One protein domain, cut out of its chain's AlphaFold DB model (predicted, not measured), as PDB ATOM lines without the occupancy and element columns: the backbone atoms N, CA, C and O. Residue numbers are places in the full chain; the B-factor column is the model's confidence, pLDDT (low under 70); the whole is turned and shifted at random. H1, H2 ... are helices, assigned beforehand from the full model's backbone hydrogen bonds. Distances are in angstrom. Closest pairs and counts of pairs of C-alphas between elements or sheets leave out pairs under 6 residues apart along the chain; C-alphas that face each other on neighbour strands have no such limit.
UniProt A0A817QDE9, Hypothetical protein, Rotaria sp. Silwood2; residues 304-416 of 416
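AT A GLANCE: This is residues 304 to 416 of the 416 residues of the protein "Hypothetical protein" of Rotaria sp. Silwood2 (UniProt A0A817QDE9). H6, the longest helix, ends a row of four helices, H6, H4, H3 and H1, each packed on the next. H2 packs on H3 and H4, and short H5 is near H4. The 113 printed residues include six named helices, H1 to H6 along the chain, and no named strand: all helix. The whole is compact, radius of gyration of the C-alphas 14.4 A, spans 45 by 32 by 27 A.

IN THESE COORDINATES: Find C-alpha 398 at (-0.064, -23.350, -3.914); H6 runs 26.0 A to C-alpha 415 at (3.677, -9.070, 17.432). Look back for H4, residues 365 to 377, H3, 342 to 351, H2, 320 to 336, 24.7 A long, H1, 306 to 315, and H5, 383 to 388.

HOW THE PARTS SIT: H4 touches H6 at a steep tilt of 40 degrees, C-alphas of Ala 369 and Val 407 closest at 4.7 A. H3 touches H4 at Asp 345 and Phe 371, C-alphas 5.7 A apart. H1 touches H3 at Ala 306 and Leu 347, C-alphas 5.2 A apart. H2 and H3, a helical hairpin, only just touch, with 3 pairs of C-alphas within 8 A, Cys 334 and Phe 344 closest at 6.4 A. Residues 331 to 335 of H2 touch H4, C-alphas of Ala 335 and Val 368 closest at 5.7 A. H5 is close to H4 but not clearly touching, C-alphas of Leu 376 and Trp 383 closest at 6.7 A. Every O i to N i+4 pair is within hydrogen-bond range in H1, H4 and H6, but 11 of 13 in H2, 5 of 6 in H3 and 0 of 2 in H5, where 3 of 3 O i to N i+3 pairs are.

THE WHOLE: The C-alphas of Lys 315 and Lys 393, the two farthest apart, are 45.8 A apart. The printed part has no cut. The link from H3 to H4 is long, and pLDDT is under 70 at, among others, residues 350 to 365.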
ATOM      1  N   ILE A 304     -21.855 -19.926  24.123       69.69
ATOM      2  CA  ILE A 304     -21.351 -18.583  23.783       69.69
ATOM      3  C   ILE A 304     -19.945 -18.364  24.373       69.69
ATOM      4  O   ILE A 304     -19.108 -17.688  23.779       69.69
ATOM      5  N   ASN A 305     -19.667 -18.968  25.533       77.69
ATOM      6  CA  ASN A 305     -18.425 -18.786  26.278       77.69
ATOM      7  C   ASN A 305     -17.475 -19.978  26.081       77.69
ATOM      8  O   ASN A 305     -17.814 -21.125  26.387       77.69
ATOM      9  N   ALA A 306     -16.246 -19.705  25.631       74.88
ATOM     10  CA  ALA A 306     -15.230 -20.736  25.393       74.88
ATOM     11  C   ALA A 306     -14.852 -21.511  26.672       74.88
ATOM     12  O   ALA A 306     -14.527 -22.696  26.610       74.88
ATOM     13  N   GLU A 307     -14.933 -20.868  27.845       75.88
ATOM     14  CA  GLU A 307     -14.646 -21.503  29.138       75.88
ATOM     15  C   GLU A 307     -15.706 -22.539  29.532       75.88
ATOM     16  O   GLU A 307     -15.375 -23.617  30.026       75.88
ATOM     17  N   GLU A 308     -16.982 -22.228  29.300       78.06
ATOM     18  CA  GLU A 308     -18.105 -23.128  29.574       78.06
ATOM     19  C   GLU A 308     -18.038 -24.337  28.639       78.06
ATOM     20  O   GLU A 308     -18.018 -25.472  29.119       78.06
ATOM     21  N   CYS A 309     -17.836 -24.097  27.338       80.06
ATOM     22  CA  CYS A 309     -17.625 -25.150  26.344       80.06
ATOM     23  C   CYS A 309     -16.447 -26.072  26.723       80.06
ATOM     24  O   CYS A 309     -16.600 -27.295  26.757       80.06
ATOM     25  N   ALA A 310     -15.287 -25.511  27.089       75.06
ATOM     26  CA  ALA A 310     -14.130 -26.296  27.523       75.06
ATOM     27  C   ALA A 310     -14.437 -27.154  28.764       75.06
ATOM     28  O   ALA A 310     -14.089 -28.336  28.806       75.06
ATOM     29  N   ASN A 311     -15.127 -26.590  29.758       77.44
ATOM     30  CA  ASN A 311     -15.508 -27.308  30.973       77.44
ATOM     31  C   ASN A 311     -16.539 -28.420  30.708       77.44
ATOM     32  O   ASN A 311     -16.467 -29.475  31.341       77.44
ATOM     33  N   GLU A 312     -17.484 -28.231  29.784       79.31
ATOM     34  CA  GLU A 312     -18.410 -29.289  29.358       79.31
ATOM     35  C   GLU A 312     -17.692 -30.421  28.614       79.31
ATOM     36  O   GLU A 312     -17.926 -31.594  28.913       79.31
ATOM     37  N   LEU A 313     -16.766 -30.090  27.710       76.06
ATOM     38  CA  LEU A 313     -15.964 -31.071  26.974       76.06
ATOM     39  C   LEU A 313     -15.055 -31.891  27.905       76.06
ATOM     40  O   LEU A 313     -14.971 -33.114  27.763       76.06
ATOM     41  N   LEU A 314     -14.427 -31.251  28.899       72.81
ATOM     42  CA  LEU A 314     -13.585 -31.928  29.893       72.81
ATOM     43  C   LEU A 314     -14.388 -32.876  30.804       72.81
ATOM     44  O   LEU A 314     -13.899 -33.959  31.131       72.81
ATOM     45  N   LYS A 315     -15.638 -32.536  31.150       77.06
ATOM     46  CA  LYS A 315     -16.536 -33.408  31.938       77.06
ATOM     47  C   LYS A 315     -16.917 -34.713  31.221       77.06
ATOM     48  O   LYS A 315     -17.377 -35.640  31.883       77.06
ATOM     49  N   MET A 316     -16.732 -34.820  29.900       70.56
ATOM     50  CA  MET A 316     -17.109 -36.021  29.134       70.56
ATOM     51  C   MET A 316     -16.078 -37.167  29.161       70.56
ATOM     52  O   MET A 316     -16.312 -38.176  28.501       70.56
ATOM     53  N   ASN A 317     -14.974 -37.049  29.919       64.31
ATOM     54  CA  ASN A 317     -13.971 -38.111  30.138       64.31
ATOM     55  C   ASN A 317     -13.504 -38.812  28.843       64.31
ATOM     56  O   ASN A 317     -13.665 -40.017  28.647       64.31
ATOM     57  N   LEU A 318     -12.909 -38.030  27.942       70.62
ATOM     58  CA  LEU A 318     -12.517 -38.477  26.603       70.62
ATOM     59  C   LEU A 318     -11.282 -39.392  26.615       70.62
ATOM     60  O   LEU A 318     -10.220 -39.019  27.128       70.62
ATOM     61  N   ARG A 319     -11.397 -40.559  25.963       70.69
ATOM     62  CA  ARG A 319     -10.265 -41.461  25.668       70.69
ATOM     63  C   ARG A 319      -9.249 -40.770  24.740       70.69
ATOM     64  O   ARG A 319      -9.660 -39.916  23.955       70.69
ATOM     65  N   PRO A 320      -7.949 -41.129  24.776       65.50
ATOM     66  CA  PRO A 320      -6.912 -40.458  23.978       65.50
ATOM     67  C   PRO A 320      -7.232 -40.402  22.473       65.50
ATOM     68  O   PRO A 320      -7.148 -39.333  21.879       65.50
ATOM     69  N   GLU A 321      -7.722 -41.496  21.889       68.25
ATOM     70  CA  GLU A 321      -8.172 -41.565  20.484       68.25
ATOM     71  C   GLU A 321      -9.281 -40.543  20.165       68.25
ATOM     72  O   GLU A 321      -9.275 -39.886  19.124       68.25
ATOM     73  N   GLN A 322     -10.215 -40.340  21.099       71.31
ATOM     74  CA  GLN A 322     -11.338 -39.411  20.946       71.31
ATOM     75  C   GLN A 322     -10.906 -37.941  21.097       71.31
ATOM     76  O   GLN A 322     -11.597 -37.054  20.593       71.31
ATOM     77  N   LYS A 323      -9.753 -37.663  21.728       72.00
ATOM     78  CA  LYS A 323      -9.194 -36.304  21.825       72.00
ATOM     79  C   LYS A 323      -8.700 -35.787  20.473       72.00
ATOM     80  O   LYS A 323      -8.952 -34.624  20.162       72.00
ATOM     81  N   MET A 324      -8.084 -36.635  19.641       69.88
ATOM     82  CA  MET A 324      -7.686 -36.234  18.281       69.88
ATOM     83  C   MET A 324      -8.908 -35.873  17.432       69.88
ATOM     84  O   MET A 324      -8.935 -34.830  16.780       69.88
ATOM     85  N   VAL A 325      -9.962 -36.696  17.501       74.31
ATOM     86  CA  VAL A 325     -11.221 -36.452  16.777       74.31
ATOM     87  C   VAL A 325     -11.919 -35.185  17.280       74.31
ATOM     88  O   VAL A 325     -12.449 -34.431  16.467       74.31
ATOM     89  N   LEU A 326     -11.874 -34.889  18.588       77.25
ATOM     90  CA  LEU A 326     -12.357 -33.612  19.128       77.25
ATOM     91  C   LEU A 326     -11.586 -32.418  18.538       77.25
ATOM     92  O   LEU A 326     -12.217 -31.475  18.064       77.25
ATOM     93  N   CYS A 327     -10.251 -32.464  18.517       75.69
ATOM     94  CA  CYS A 327      -9.437 -31.388  17.938       75.69
ATOM     95  C   CYS A 327      -9.776 -31.182  16.452       75.69
ATOM     96  O   CYS A 327     -10.031 -30.057  16.027       75.69
ATOM     97  N   GLN A 328      -9.902 -32.270  15.685       75.12
ATOM     98  CA  GLN A 328     -10.322 -32.219  14.281       75.12
ATOM     99  C   GLN A 328     -11.724 -31.600  14.105       75.12
ATOM    100  O   GLN A 328     -11.940 -30.838  13.166       75.12
ATOM    101  N   VAL A 329     -12.679 -31.880  15.002       79.06
ATOM    102  CA  VAL A 329     -14.031 -31.281  14.973       79.06
ATOM    103  C   VAL A 329     -13.997 -29.786  15.287       79.06
ATOM    104  O   VAL A 329     -14.631 -29.011  14.571       79.06
ATOM    105  N   ILE A 330     -13.245 -29.361  16.308       78.81
ATOM    106  CA  ILE A 330     -13.082 -27.940  16.663       78.81
ATOM    107  C   ILE A 330     -12.462 -27.174  15.488       78.81
ATOM    108  O   ILE A 330     -12.978 -26.131  15.085       78.81
ATOM    109  N   LEU A 331     -11.403 -27.723  14.889       77.31
ATOM    110  CA  LEU A 331     -10.713 -27.106  13.760       77.31
ATOM    111  C   LEU A 331     -11.611 -27.062  12.511       77.31
ATOM    112  O   LEU A 331     -11.730 -26.013  11.883       77.31
ATOM    113  N   ASN A 332     -12.341 -28.140  12.205       77.69
ATOM    114  CA  ASN A 332     -13.335 -28.144  11.125       77.69
ATOM    115  C   ASN A 332     -14.476 -27.139  11.367       77.69
ATOM    116  O   ASN A 332     -14.966 -26.543  10.411       77.69
ATOM    117  N   SER A 333     -14.872 -26.909  12.623       78.94
ATOM    118  CA  SER A 333     -15.882 -25.903  12.989       78.94
ATOM    119  C   SER A 333     -15.367 -24.480  12.742       78.94
ATOM    120  O   SER A 333     -16.015 -23.718  12.025       78.94
ATOM    121  N   CYS A 334     -14.161 -24.160  13.230       77.56
ATOM    122  CA  CYS A 334     -13.466 -22.891  12.971       77.56
ATOM    123  C   CYS A 334     -13.269 -22.642  11.462       77.56
ATOM    124  O   CYS A 334     -13.564 -21.562  10.941       77.56
ATOM    125  N   ALA A 335     -12.841 -23.676  10.730       76.69
ATOM    126  CA  ALA A 335     -12.710 -23.624   9.282       76.69
ATOM    127  C   ALA A 335     -14.058 -23.341   8.608       76.69
ATOM    128  O   ALA A 335     -14.100 -22.581   7.648       76.69
ATOM    129  N   GLN A 336     -15.167 -23.927   9.075       77.88
ATOM    130  CA  GLN A 336     -16.469 -23.799   8.416       77.88
ATOM    131  C   GLN A 336     -17.085 -22.394   8.478       77.88
ATOM    132  O   GLN A 336     -17.815 -22.053   7.536       77.88
ATOM    133  N   GLN A 337     -16.793 -21.607   9.519       75.69
ATOM    134  CA  GLN A 337     -17.341 -20.261   9.725       75.69
ATOM    135  C   GLN A 337     -16.964 -19.265   8.612       75.69
ATOM    136  O   GLN A 337     -15.970 -19.415   7.904       75.69
ATOM    137  N   ARG A 338     -17.782 -18.214   8.442       72.00
ATOM    138  CA  ARG A 338     -17.551 -17.157   7.431       72.00
ATOM    139  C   ARG A 338     -16.505 -16.128   7.867       72.00
ATOM    140  O   ARG A 338     -15.847 -15.533   7.021       72.00
ATOM    141  N   THR A 339     -16.371 -15.932   9.171       76.25
ATOM    142  CA  THR A 339     -15.463 -14.995   9.835       76.25
ATOM    143  C   THR A 339     -14.757 -15.731  10.961       76.25
ATOM    144  O   THR A 339     -15.312 -16.677  11.510       76.25
ATOM    145  N   HIS A 340     -13.536 -15.313  11.286       76.81
ATOM    146  CA  HIS A 340     -12.795 -15.863  12.418       76.81
ATOM    147  C   HIS A 340     -13.347 -15.309  13.735       76.81
ATOM    148  O   HIS A 340     -13.511 -14.096  13.862       76.81
ATOM    149  N   GLU A 341     -13.625 -16.185  14.698       79.81
ATOM    150  CA  GLU A 341     -14.164 -15.830  16.015       79.81
ATOM    151  C   GLU A 341     -13.169 -16.194  17.124       79.81
ATOM    152  O   GLU A 341     -12.755 -17.348  17.248       79.81
ATOM    153  N   GLN A 342     -12.864 -15.224  17.996       78.06
ATOM    154  CA  GLN A 342     -11.949 -15.381  19.143       78.06
ATOM    155  C   GLN A 342     -12.377 -16.480  20.137       78.06
ATOM    156  O   GLN A 342     -11.574 -16.953  20.939       78.06
ATOM    157  N   PHE A 343     -13.638 -16.922  20.075       82.62
ATOM    158  CA  PHE A 343     -14.135 -18.092  20.797       82.62
ATOM    159  C   PHE A 343     -13.288 -19.345  20.516       82.62
ATOM    160  O   PHE A 343     -12.903 -20.050  21.452       82.62
ATOM    161  N   PHE A 344     -12.956 -19.606  19.245       79.62
ATOM    162  CA  PHE A 344     -12.174 -20.787  18.873       79.62
ATOM    163  C   PHE A 344     -10.746 -20.687  19.385       79.62
ATOM    164  O   PHE A 344     -10.233 -21.675  19.898       79.62
ATOM    165  N   ASP A 345     -10.144 -19.501  19.325       78.38
ATOM    166  CA  ASP A 345      -8.793 -19.244  19.819       78.38
ATOM    167  C   ASP A 345      -8.657 -19.596  21.307       78.38
ATOM    168  O   ASP A 345      -7.797 -20.394  21.688       78.38
ATOM    169  N   LEU A 346      -9.559 -19.071  22.144       77.62
ATOM    170  CA  LEU A 346      -9.588 -19.318  23.592       77.62
ATOM    171  C   LEU A 346      -9.898 -20.785  23.939       77.62
ATOM    172  O   LEU A 346      -9.344 -21.333  24.897       77.62
ATOM    173  N   LEU A 347     -10.755 -21.441  23.151       76.50
ATOM    174  CA  LEU A 347     -11.007 -22.881  23.255       76.50
ATOM    175  C   LEU A 347      -9.751 -23.689  22.872       76.50
ATOM    176  O   LEU A 347      -9.424 -24.691  23.513       76.50
ATOM    177  N   GLY A 348      -9.014 -23.213  21.865       74.19
ATOM    178  CA  GLY A 348      -7.759 -23.771  21.380       74.19
ATOM    179  C   GLY A 348      -6.671 -23.785  22.450       74.19
ATOM    180  O   GLY A 348      -6.123 -24.847  22.750       74.19
ATOM    181  N   GLN A 349      -6.434 -22.634  23.087       73.12
ATOM    182  CA  GLN A 349      -5.440 -22.461  24.159       73.12
ATOM    183  C   GLN A 349      -5.615 -23.463  25.315       73.12
ATOM    184  O   GLN A 349      -4.634 -23.901  25.910       73.12
ATOM    185  N   ARG A 350      -6.864 -23.832  25.646       66.75
ATOM    186  CA  ARG A 350      -7.177 -24.755  26.752       66.75
ATOM    187  C   ARG A 350      -7.145 -26.239  26.380       66.75
ATOM    188  O   ARG A 350      -6.924 -27.060  27.267       66.75
ATOM    189  N   ILE A 351      -7.434 -26.597  25.126       62.50
ATOM    190  CA  ILE A 351      -7.676 -27.997  24.727       62.50
ATOM    191  C   ILE A 351      -6.498 -28.613  23.956       62.50
ATOM    192  O   ILE A 351      -6.308 -29.830  24.020       62.50
ATOM    193  N   TYR A 352      -5.696 -27.821  23.239       60.88
ATOM    194  CA  TYR A 352      -4.710 -28.375  22.308       60.88
ATOM    195  C   TYR A 352      -3.412 -28.820  22.990       60.88
ATOM    196  O   TYR A 352      -2.631 -28.017  23.492       60.88
ATOM    197  N   GLN A 353      -3.129 -30.119  22.883       47.16
ATOM    198  CA  GLN A 353      -1.787 -30.683  23.008       47.16
ATOM    199  C   GLN A 353      -1.472 -31.523  21.760       47.16
ATOM    200  O   GLN A 353      -1.767 -32.712  21.716       47.16
ATOM    201  N   TYR A 354      -0.839 -30.856  20.787       41.22
ATOM    202  CA  TYR A 354      -0.084 -31.376  19.634       41.22
ATOM    203  C   TYR A 354      -0.760 -32.179  18.493       41.22
ATOM    204  O   TYR A 354      -1.703 -32.942  18.653       41.22
ATOM    205  N   GLU A 355      -0.144 -31.979  17.318       45.12
ATOM    206  CA  GLU A 355      -0.037 -32.878  16.153       45.12
ATOM    207  C   GLU A 355      -1.249 -33.132  15.224       45.12
ATOM    208  O   GLU A 355      -1.566 -34.266  14.883       45.12
ATOM    209  N   ILE A 356      -1.846 -32.065  14.663       49.00
ATOM    210  CA  ILE A 356      -2.596 -32.152  13.386       49.00
ATOM    211  C   ILE A 356      -2.269 -30.953  12.475       49.00
ATOM    212  O   ILE A 356      -2.814 -29.868  12.662       49.00
ATOM    213  N   VAL A 357      -1.421 -31.150  11.452       47.62
ATOM    214  CA  VAL A 357      -1.153 -30.136  10.394       47.62
ATOM    215  C   VAL A 357      -1.248 -30.702   8.957       47.62
ATOM    216  O   VAL A 357      -1.300 -29.936   8.001       47.62
ATOM    217  N   HIS A 358      -1.362 -32.023   8.762       43.62
ATOM    218  CA  HIS A 358      -1.339 -32.641   7.419       43.62
ATOM    219  C   HIS A 358      -2.696 -33.069   6.820       43.62
ATOM    220  O   HIS A 358      -2.717 -33.566   5.702       43.62
ATOM    221  N   SER A 359      -3.832 -32.858   7.500       49.66
ATOM    222  CA  SER A 359      -5.142 -33.418   7.089       49.66
ATOM    223  C   SER A 359      -6.184 -32.389   6.599       49.66
ATOM    224  O   SER A 359      -7.376 -32.697   6.584       49.66
ATOM    225  N   LEU A 360      -5.797 -31.154   6.257       51.16
ATOM    226  CA  LEU A 360      -6.752 -30.060   6.010       51.16
ATOM    227  C   LEU A 360      -6.827 -29.634   4.542       51.16
ATOM    228  O   LEU A 360      -5.888 -29.057   3.997       51.16
ATOM    229  N   GLU A 361      -7.983 -29.886   3.925       46.78
ATOM    230  CA  GLU A 361      -8.249 -29.546   2.528       46.78
ATOM    231  C   GLU A 361      -8.496 -28.049   2.267       46.78
ATOM    232  O   GLU A 361      -8.855 -27.242   3.128       46.78
ATOM    233  N   ASN A 362      -8.297 -27.685   1.002       50.59
ATOM    234  CA  ASN A 362      -7.804 -26.381   0.560       50.59
ATOM    235  C   ASN A 362      -8.766 -25.178   0.670       50.59
ATOM    236  O   ASN A 362      -8.375 -24.059   0.338       50.59
ATOM    237  N   VAL A 363     -10.021 -25.364   1.087       51.97
ATOM    238  CA  VAL A 363     -11.090 -24.388   0.788       51.97
ATOM    239  C   VAL A 363     -11.209 -23.249   1.816       51.97
ATOM    240  O   VAL A 363     -11.719 -22.182   1.476       51.97
ATOM    241  N   LYS A 364     -10.748 -23.419   3.066       61.66
ATOM    242  CA  LYS A 364     -11.021 -22.453   4.163       61.66
ATOM    243  C   LYS A 364      -9.801 -22.087   5.026       61.66
ATOM    244  O   LYS A 364      -9.897 -21.857   6.229       61.66
ATOM    245  N   LEU A 365      -8.640 -21.962   4.384       68.38
ATOM    246  CA  LEU A 365      -7.336 -21.750   5.033       68.38
ATOM    247  C   LEU A 365      -7.149 -20.398   5.755       68.38
ATOM    248  O   LEU A 365      -6.164 -20.248   6.471       68.38
ATOM    249  N   ARG A 366      -8.036 -19.401   5.589       72.44
ATOM    250  CA  ARG A 366      -7.870 -18.077   6.230       72.44
ATOM    251  C   ARG A 366      -8.166 -18.101   7.733       72.44
ATOM    252  O   ARG A 366      -7.315 -17.664   8.495       72.44
ATOM    253  N   ASN A 367      -9.321 -18.615   8.161       77.44
ATOM    254  CA  ASN A 367      -9.664 -18.668   9.592       77.44
ATOM    255  C   ASN A 367      -8.717 -19.619  10.335       77.44
ATOM    256  O   ASN A 367      -8.190 -19.280  11.383       77.44
ATOM    257  N   VAL A 368      -8.399 -20.765   9.720       78.06
ATOM    258  CA  VAL A 368      -7.422 -21.721  10.259       78.06
ATOM    259  C   VAL A 368      -6.034 -21.080  10.419       78.06
ATOM    260  O   VAL A 368      -5.365 -21.326  11.417       78.06
ATOM    261  N   ALA A 369      -5.607 -20.218   9.488       79.62
ATOM    262  CA  ALA A 369      -4.354 -19.476   9.631       79.62
ATOM    263  C   ALA A 369      -4.386 -18.470  10.796       79.62
ATOM    264  O   ALA A 369      -3.418 -18.412  11.551       79.62
ATOM    265  N   LYS A 370      -5.496 -17.737  10.975       81.12
ATOM    266  CA  LYS A 370      -5.694 -16.823  12.118       81.12
ATOM    267  C   LYS A 370      -5.654 -17.571  13.457       81.12
ATOM    268  O   LYS A 370      -4.917 -17.178  14.355       81.12
ATOM    269  N   PHE A 371      -6.348 -18.705  13.536       83.00
ATOM    270  CA  PHE A 371      -6.348 -19.603  14.694       83.00
ATOM    271  C   PHE A 371      -4.935 -20.074  15.080       83.00
ATOM    272  O   PHE A 371      -4.509 -19.917  16.225       83.00
ATOM    273  N   PHE A 372      -4.158 -20.599  14.125       80.69
ATOM    274  CA  PHE A 372      -2.780 -21.026  14.405       80.69
ATOM    275  C   PHE A 372      -1.847 -19.858  14.754       80.69
ATOM    276  O   PHE A 372      -0.993 -20.020  15.625       80.69
ATOM    277  N   ALA A 373      -2.015 -18.688  14.128       84.56
ATOM    278  CA  ALA A 373      -1.255 -17.491  14.480       84.56
ATOM    279  C   ALA A 373      -1.496 -17.079  15.941       84.56
ATOM    280  O   ALA A 373      -0.537 -16.901  16.691       84.56
ATOM    281  N   HIS A 374      -2.757 -17.027  16.382       84.62
ATOM    282  CA  HIS A 374      -3.103 -16.674  17.761       84.62
ATOM    283  C   HIS A 374      -2.545 -17.670  18.794       84.62
ATOM    284  O   HIS A 374      -2.073 -17.266  19.863       84.62
ATOM    285  N   LEU A 375      -2.538 -18.971  18.479       80.75
ATOM    286  CA  LEU A 375      -1.950 -20.003  19.347       80.75
ATOM    287  C   LEU A 375      -0.421 -19.904  19.464       80.75
ATOM    288  O   LEU A 375       0.114 -20.172  20.544       80.75
ATOM    289  N   LEU A 376       0.274 -19.504  18.392       80.94
ATOM    290  CA  LEU A 376       1.718 -19.235  18.413       80.94
ATOM    291  C   LEU A 376       2.038 -17.967  19.217       80.94
ATOM    292  O   LEU A 376       2.899 -17.998  20.092       80.94
ATOM    293  N   VAL A 377       1.294 -16.878  18.990       83.69
ATOM    294  CA  VAL A 377       1.438 -15.608  19.727       83.69
ATOM    295  C   VAL A 377       1.185 -15.796  21.226       83.69
ATOM    296  O   VAL A 377       1.933 -15.277  22.052       83.69
ATOM    297  N   THR A 378       0.179 -16.595  21.596       81.81
ATOM    298  CA  THR A 378      -0.128 -16.884  23.009       81.81
ATOM    299  C   THR A 378       0.765 -17.990  23.607       81.81
ATOM    300  O   THR A 378       0.498 -18.468  24.708       81.81
ATOM    301  N   ASN A 379       1.813 -18.440  22.900       75.19
ATOM    302  CA  ASN A 379       2.717 -19.530  23.308       75.19
ATOM    303  C   ASN A 379       1.998 -20.825  23.757       75.19
ATOM    304  O   ASN A 379       2.519 -21.593  24.566       75.19
ATOM    305  N   SER A 380       0.796 -21.087  23.234       73.44
ATOM    306  CA  SER A 380       0.046 -22.325  23.505       73.44
ATOM    307  C   SER A 380       0.566 -23.505  22.675       73.44
ATOM    308  O   SER A 380       0.324 -24.663  23.007       73.44
ATOM    309  N   ILE A 381       1.308 -23.212  21.605       73.88
ATOM    310  CA  ILE A 381       2.026 -24.169  20.760       73.88
ATOM    311  C   ILE A 381       3.486 -23.700  20.654       73.88
ATOM    312  O   ILE A 381       3.734 -22.500  20.560       73.88
ATOM    313  N   SER A 382       4.455 -24.627  20.655       78.06
ATOM    314  CA  SER A 382       5.859 -24.259  20.422       78.06
ATOM    315  C   SER A 382       6.092 -23.858  18.967       78.06
ATOM    316  O   SER A 382       5.603 -24.504  18.037       78.06
ATOM    317  N   TRP A 383       6.951 -22.861  18.770       79.50
ATOM    318  CA  TRP A 383       7.474 -22.453  17.465       79.50
ATOM    319  C   TRP A 383       8.177 -23.600  16.712       79.50
ATOM    320  O   TRP A 383       8.262 -23.561  15.485       79.50
ATOM    321  N   ASP A 384       8.578 -24.670  17.413       75.19
ATOM    322  CA  ASP A 384       9.082 -25.921  16.824       75.19
ATOM    323  C   ASP A 384       8.130 -26.548  15.793       75.19
ATOM    324  O   ASP A 384       8.593 -27.217  14.869       75.19
ATOM    325  N   VAL A 385       6.812 -26.316  15.887       71.81
ATOM    326  CA  VAL A 385       5.830 -26.837  14.913       71.81
ATOM    327  C   VAL A 385       6.072 -26.288  13.500       71.81
ATOM    328  O   VAL A 385       5.779 -26.970  12.513       71.81
ATOM    329  N   LEU A 386       6.703 -25.115  13.366       71.88
ATOM    330  CA  LEU A 386       7.108 -24.580  12.061       71.88
ATOM    331  C   LEU A 386       8.196 -25.429  11.379       71.88
ATOM    332  O   LEU A 386       8.336 -25.360  10.161       71.88
ATOM    333  N   ARG A 387       8.920 -26.293  12.109       75.31
ATOM    334  CA  ARG A 387       9.905 -27.228  11.531       75.31
ATOM    335  C   ARG A 387       9.268 -28.271  10.604       75.31
ATOM    336  O   ARG A 387       9.950 -28.795   9.724       75.31
ATOM    337  N   CYS A 388       7.976 -28.558  10.766       68.88
ATOM    338  CA  CYS A 388       7.230 -29.437   9.863       68.88
ATOM    339  C   CYS A 388       6.968 -28.792   8.489       68.88
ATOM    340  O   CYS A 388       6.616 -29.486   7.535       68.88
ATOM    341  N   ILE A 389       7.153 -27.474   8.358       72.44
ATOM    342  CA  ILE A 389       6.921 -26.731   7.119       72.44
ATOM    343  C   ILE A 389       8.177 -26.795   6.241       72.44
ATOM    344  O   ILE A 389       9.162 -26.092   6.467       72.44
ATOM    345  N   ARG A 390       8.131 -27.618   5.190       72.88
ATOM    346  CA  ARG A 390       9.180 -27.675   4.161       72.88
ATOM    347  C   ARG A 390       8.895 -26.660   3.059       72.88
ATOM    348  O   ARG A 390       7.840 -26.702   2.439       72.88
ATOM    349  N   LEU A 391       9.843 -25.760   2.801       75.88
ATOM    350  CA  LEU A 391       9.762 -24.733   1.754       75.88
ATOM    351  C   LEU A 391      10.576 -25.130   0.508       75.88
ATOM    352  O   LEU A 391      11.510 -24.435   0.116       75.88
ATOM    353  N   THR A 392      10.233 -26.261  -0.111       79.19
ATOM    354  CA  THR A 392      10.844 -26.727  -1.372       79.19
ATOM    355  C   THR A 392       9.893 -26.503  -2.553       79.19
ATOM    356  O   THR A 392       8.681 -26.350  -2.381       79.19
ATOM    357  N   LYS A 393      10.423 -26.463  -3.783       71.19
ATOM    358  CA  LYS A 393       9.603 -26.286  -4.999       71.19
ATOM    359  C   LYS A 393       8.713 -27.504  -5.296       71.19
ATOM    360  O   LYS A 393       7.692 -27.345  -5.955       71.19
ATOM    361  N   GLU A 394       9.105 -28.674  -4.797       68.38
ATOM    362  CA  GLU A 394       8.461 -29.970  -5.035       68.38
ATOM    363  C   GLU A 394       7.450 -30.322  -3.928       68.38
ATOM    364  O   GLU A 394       6.337 -30.727  -4.248       68.38
ATOM    365  N   ASP A 395       7.755 -30.056  -2.646       67.94
ATOM    366  CA  ASP A 395       6.838 -30.356  -1.528       67.94
ATOM    367  C   ASP A 395       5.789 -29.251  -1.269       67.94
ATOM    368  O   ASP A 395       4.814 -29.478  -0.548       67.94
ATOM    369  N   THR A 396       5.960 -28.026  -1.796       72.44
ATOM    370  CA  THR A 396       5.000 -26.932  -1.529       72.44
ATOM    371  C   THR A 396       3.876 -26.846  -2.561       72.44
ATOM    372  O   THR A 396       4.068 -26.451  -3.714       72.44
ATOM    373  N   THR A 397       2.643 -27.081  -2.110       75.19
ATOM    374  CA  THR A 397       1.443 -26.746  -2.891       75.19
ATOM    375  C   THR A 397       1.192 -25.230  -2.903       75.19
ATOM    376  O   THR A 397       1.674 -24.481  -2.044       75.19
ATOM    377  N   SER A 398       0.408 -24.746  -3.872       75.62
ATOM    378  CA  SER A 398      -0.064 -23.350  -3.914       75.62
ATOM    379  C   SER A 398      -0.819 -22.960  -2.640       75.62
ATOM    380  O   SER A 398      -0.588 -21.883  -2.088       75.62
ATOM    381  N   SER A 399      -1.660 -23.861  -2.138       72.44
ATOM    382  CA  SER A 399      -2.441 -23.695  -0.916       72.44
ATOM    383  C   SER A 399      -1.573 -23.604   0.335       72.44
ATOM    384  O   SER A 399      -1.781 -22.705   1.147       72.44
ATOM    385  N   SER A 400      -0.552 -24.460   0.464       73.69
ATOM    386  CA  SER A 400       0.414 -24.398   1.571       73.69
ATOM    387  C   SER A 400       1.114 -23.037   1.608       73.69
ATOM    388  O   SER A 400       1.207 -22.424   2.668       73.69
ATOM    389  N   ARG A 401       1.526 -22.500   0.449       77.50
ATOM    390  CA  ARG A 401       2.121 -21.152   0.360       77.50
ATOM    391  C   ARG A 401       1.142 -20.046   0.776       77.50
ATOM    392  O   ARG A 401       1.541 -19.115   1.473       77.50
ATOM    393  N   ILE A 402      -0.136 -20.148   0.397       79.12
ATOM    394  CA  ILE A 402      -1.183 -19.196   0.812       79.12
ATOM    395  C   ILE A 402      -1.438 -19.276   2.325       79.12
ATOM    396  O   ILE A 402      -1.563 -18.235   2.969       79.12
ATOM    397  N   PHE A 403      -1.479 -20.483   2.896       79.00
ATOM    398  CA  PHE A 403      -1.636 -20.703   4.333       79.00
ATOM    399  C   PHE A 403      -0.477 -20.087   5.126       79.00
ATOM    400  O   PHE A 403      -0.722 -19.234   5.974       79.00
ATOM    401  N   ILE A 404       0.771 -20.425   4.785       80.69
ATOM    402  CA  ILE A 404       1.980 -19.895   5.443       80.69
ATOM    403  C   ILE A 404       2.012 -18.364   5.372       80.69
ATOM    404  O   ILE A 404       2.263 -17.709   6.382       80.69
ATOM    405  N   LYS A 405       1.690 -17.780   4.208       84.25
ATOM    406  CA  LYS A 405       1.597 -16.322   4.054       84.25
ATOM    407  C   LYS A 405       0.567 -15.714   5.010       84.25
ATOM    408  O   LYS A 405       0.855 -14.702   5.633       84.25
ATOM    409  N   ASN A 406      -0.622 -16.309   5.122       81.75
ATOM    410  CA  ASN A 406      -1.672 -15.794   6.002       81.75
ATOM    411  C   ASN A 406      -1.300 -15.946   7.489       81.75
ATOM    412  O   ASN A 406      -1.546 -15.017   8.246       81.75
ATOM    413  N   VAL A 407      -0.679 -17.066   7.894       83.94
ATOM    414  CA  VAL A 407      -0.197 -17.266   9.275       83.94
ATOM    415  C   VAL A 407       0.845 -16.205   9.629       83.94
ATOM    416  O   VAL A 407       0.710 -15.541  10.649       83.94
ATOM    417  N   LEU A 408       1.859 -16.008   8.782       84.69
ATOM    418  CA  LEU A 408       2.936 -15.055   9.060       84.69
ATOM    419  C   LEU A 408       2.454 -13.600   9.065       84.69
ATOM    420  O   LEU A 408       2.893 -12.839   9.918       84.69
ATOM    421  N   LEU A 409       1.545 -13.214   8.161       86.31
ATOM    422  CA  LEU A 409       0.958 -11.867   8.166       86.31
ATOM    423  C   LEU A 409       0.193 -11.583   9.464       86.31
ATOM    424  O   LEU A 409       0.362 -10.512  10.035       86.31
ATOM    425  N   GLU A 410      -0.592 -12.546   9.948       85.38
ATOM    426  CA  GLU A 410      -1.342 -12.399  11.197       85.38
ATOM    427  C   GLU A 410      -0.413 -12.376  12.425       85.38
ATOM    428  O   GLU A 410      -0.592 -11.568  13.329       85.38
ATOM    429  N   VAL A 411       0.619 -13.230  12.449       85.44
ATOM    430  CA  VAL A 411       1.644 -13.225  13.507       85.44
ATOM    431  C   VAL A 411       2.363 -11.874  13.577       85.44
ATOM    432  O   VAL A 411       2.604 -11.383  14.676       85.44
ATOM    433  N   ILE A 412       2.678 -11.260  12.431       87.81
ATOM    434  CA  ILE A 412       3.256  -9.909  12.371       87.81
ATOM    435  C   ILE A 412       2.253  -8.877  12.907       87.81
ATOM    436  O   ILE A 412       2.612  -8.090  13.773       87.81
ATOM    437  N   GLU A 413       0.986  -8.921  12.480       86.00
ATOM    438  CA  GLU A 413      -0.063  -7.997  12.951       86.00
ATOM    439  C   GLU A 413      -0.251  -8.027  14.484       86.00
ATOM    440  O   GLU A 413      -0.532  -6.993  15.089       86.00
ATOM    441  N   PHE A 414      -0.038  -9.183  15.127       81.31
ATOM    442  CA  PHE A 414      -0.111  -9.330  16.585       81.31
ATOM    443  C   PHE A 414       1.196  -9.049  17.352       81.31
ATOM    444  O   PHE A 414       1.118  -8.699  18.531       81.31
ATOM    445  N   LEU A 415       2.378  -9.232  16.747       80.25
ATOM    446  CA  LEU A 415       3.677  -9.070  17.432       80.25
ATOM    447  C   LEU A 415       4.390  -7.735  17.146       80.25
ATOM    448  O   LEU A 415       5.197  -7.321  17.982       80.25
ATOM    449  N   GLY A 416       4.076  -7.066  16.029       70.88
ATOM    450  CA  GLY A 416       4.718  -5.826  15.562       70.88
ATOM    451  C   GLY A 416       5.692  -6.040  14.408       70.88
ATOM    452  O   GLY A 416       6.826  -6.487  14.680       70.88
TER     453      GLY A 416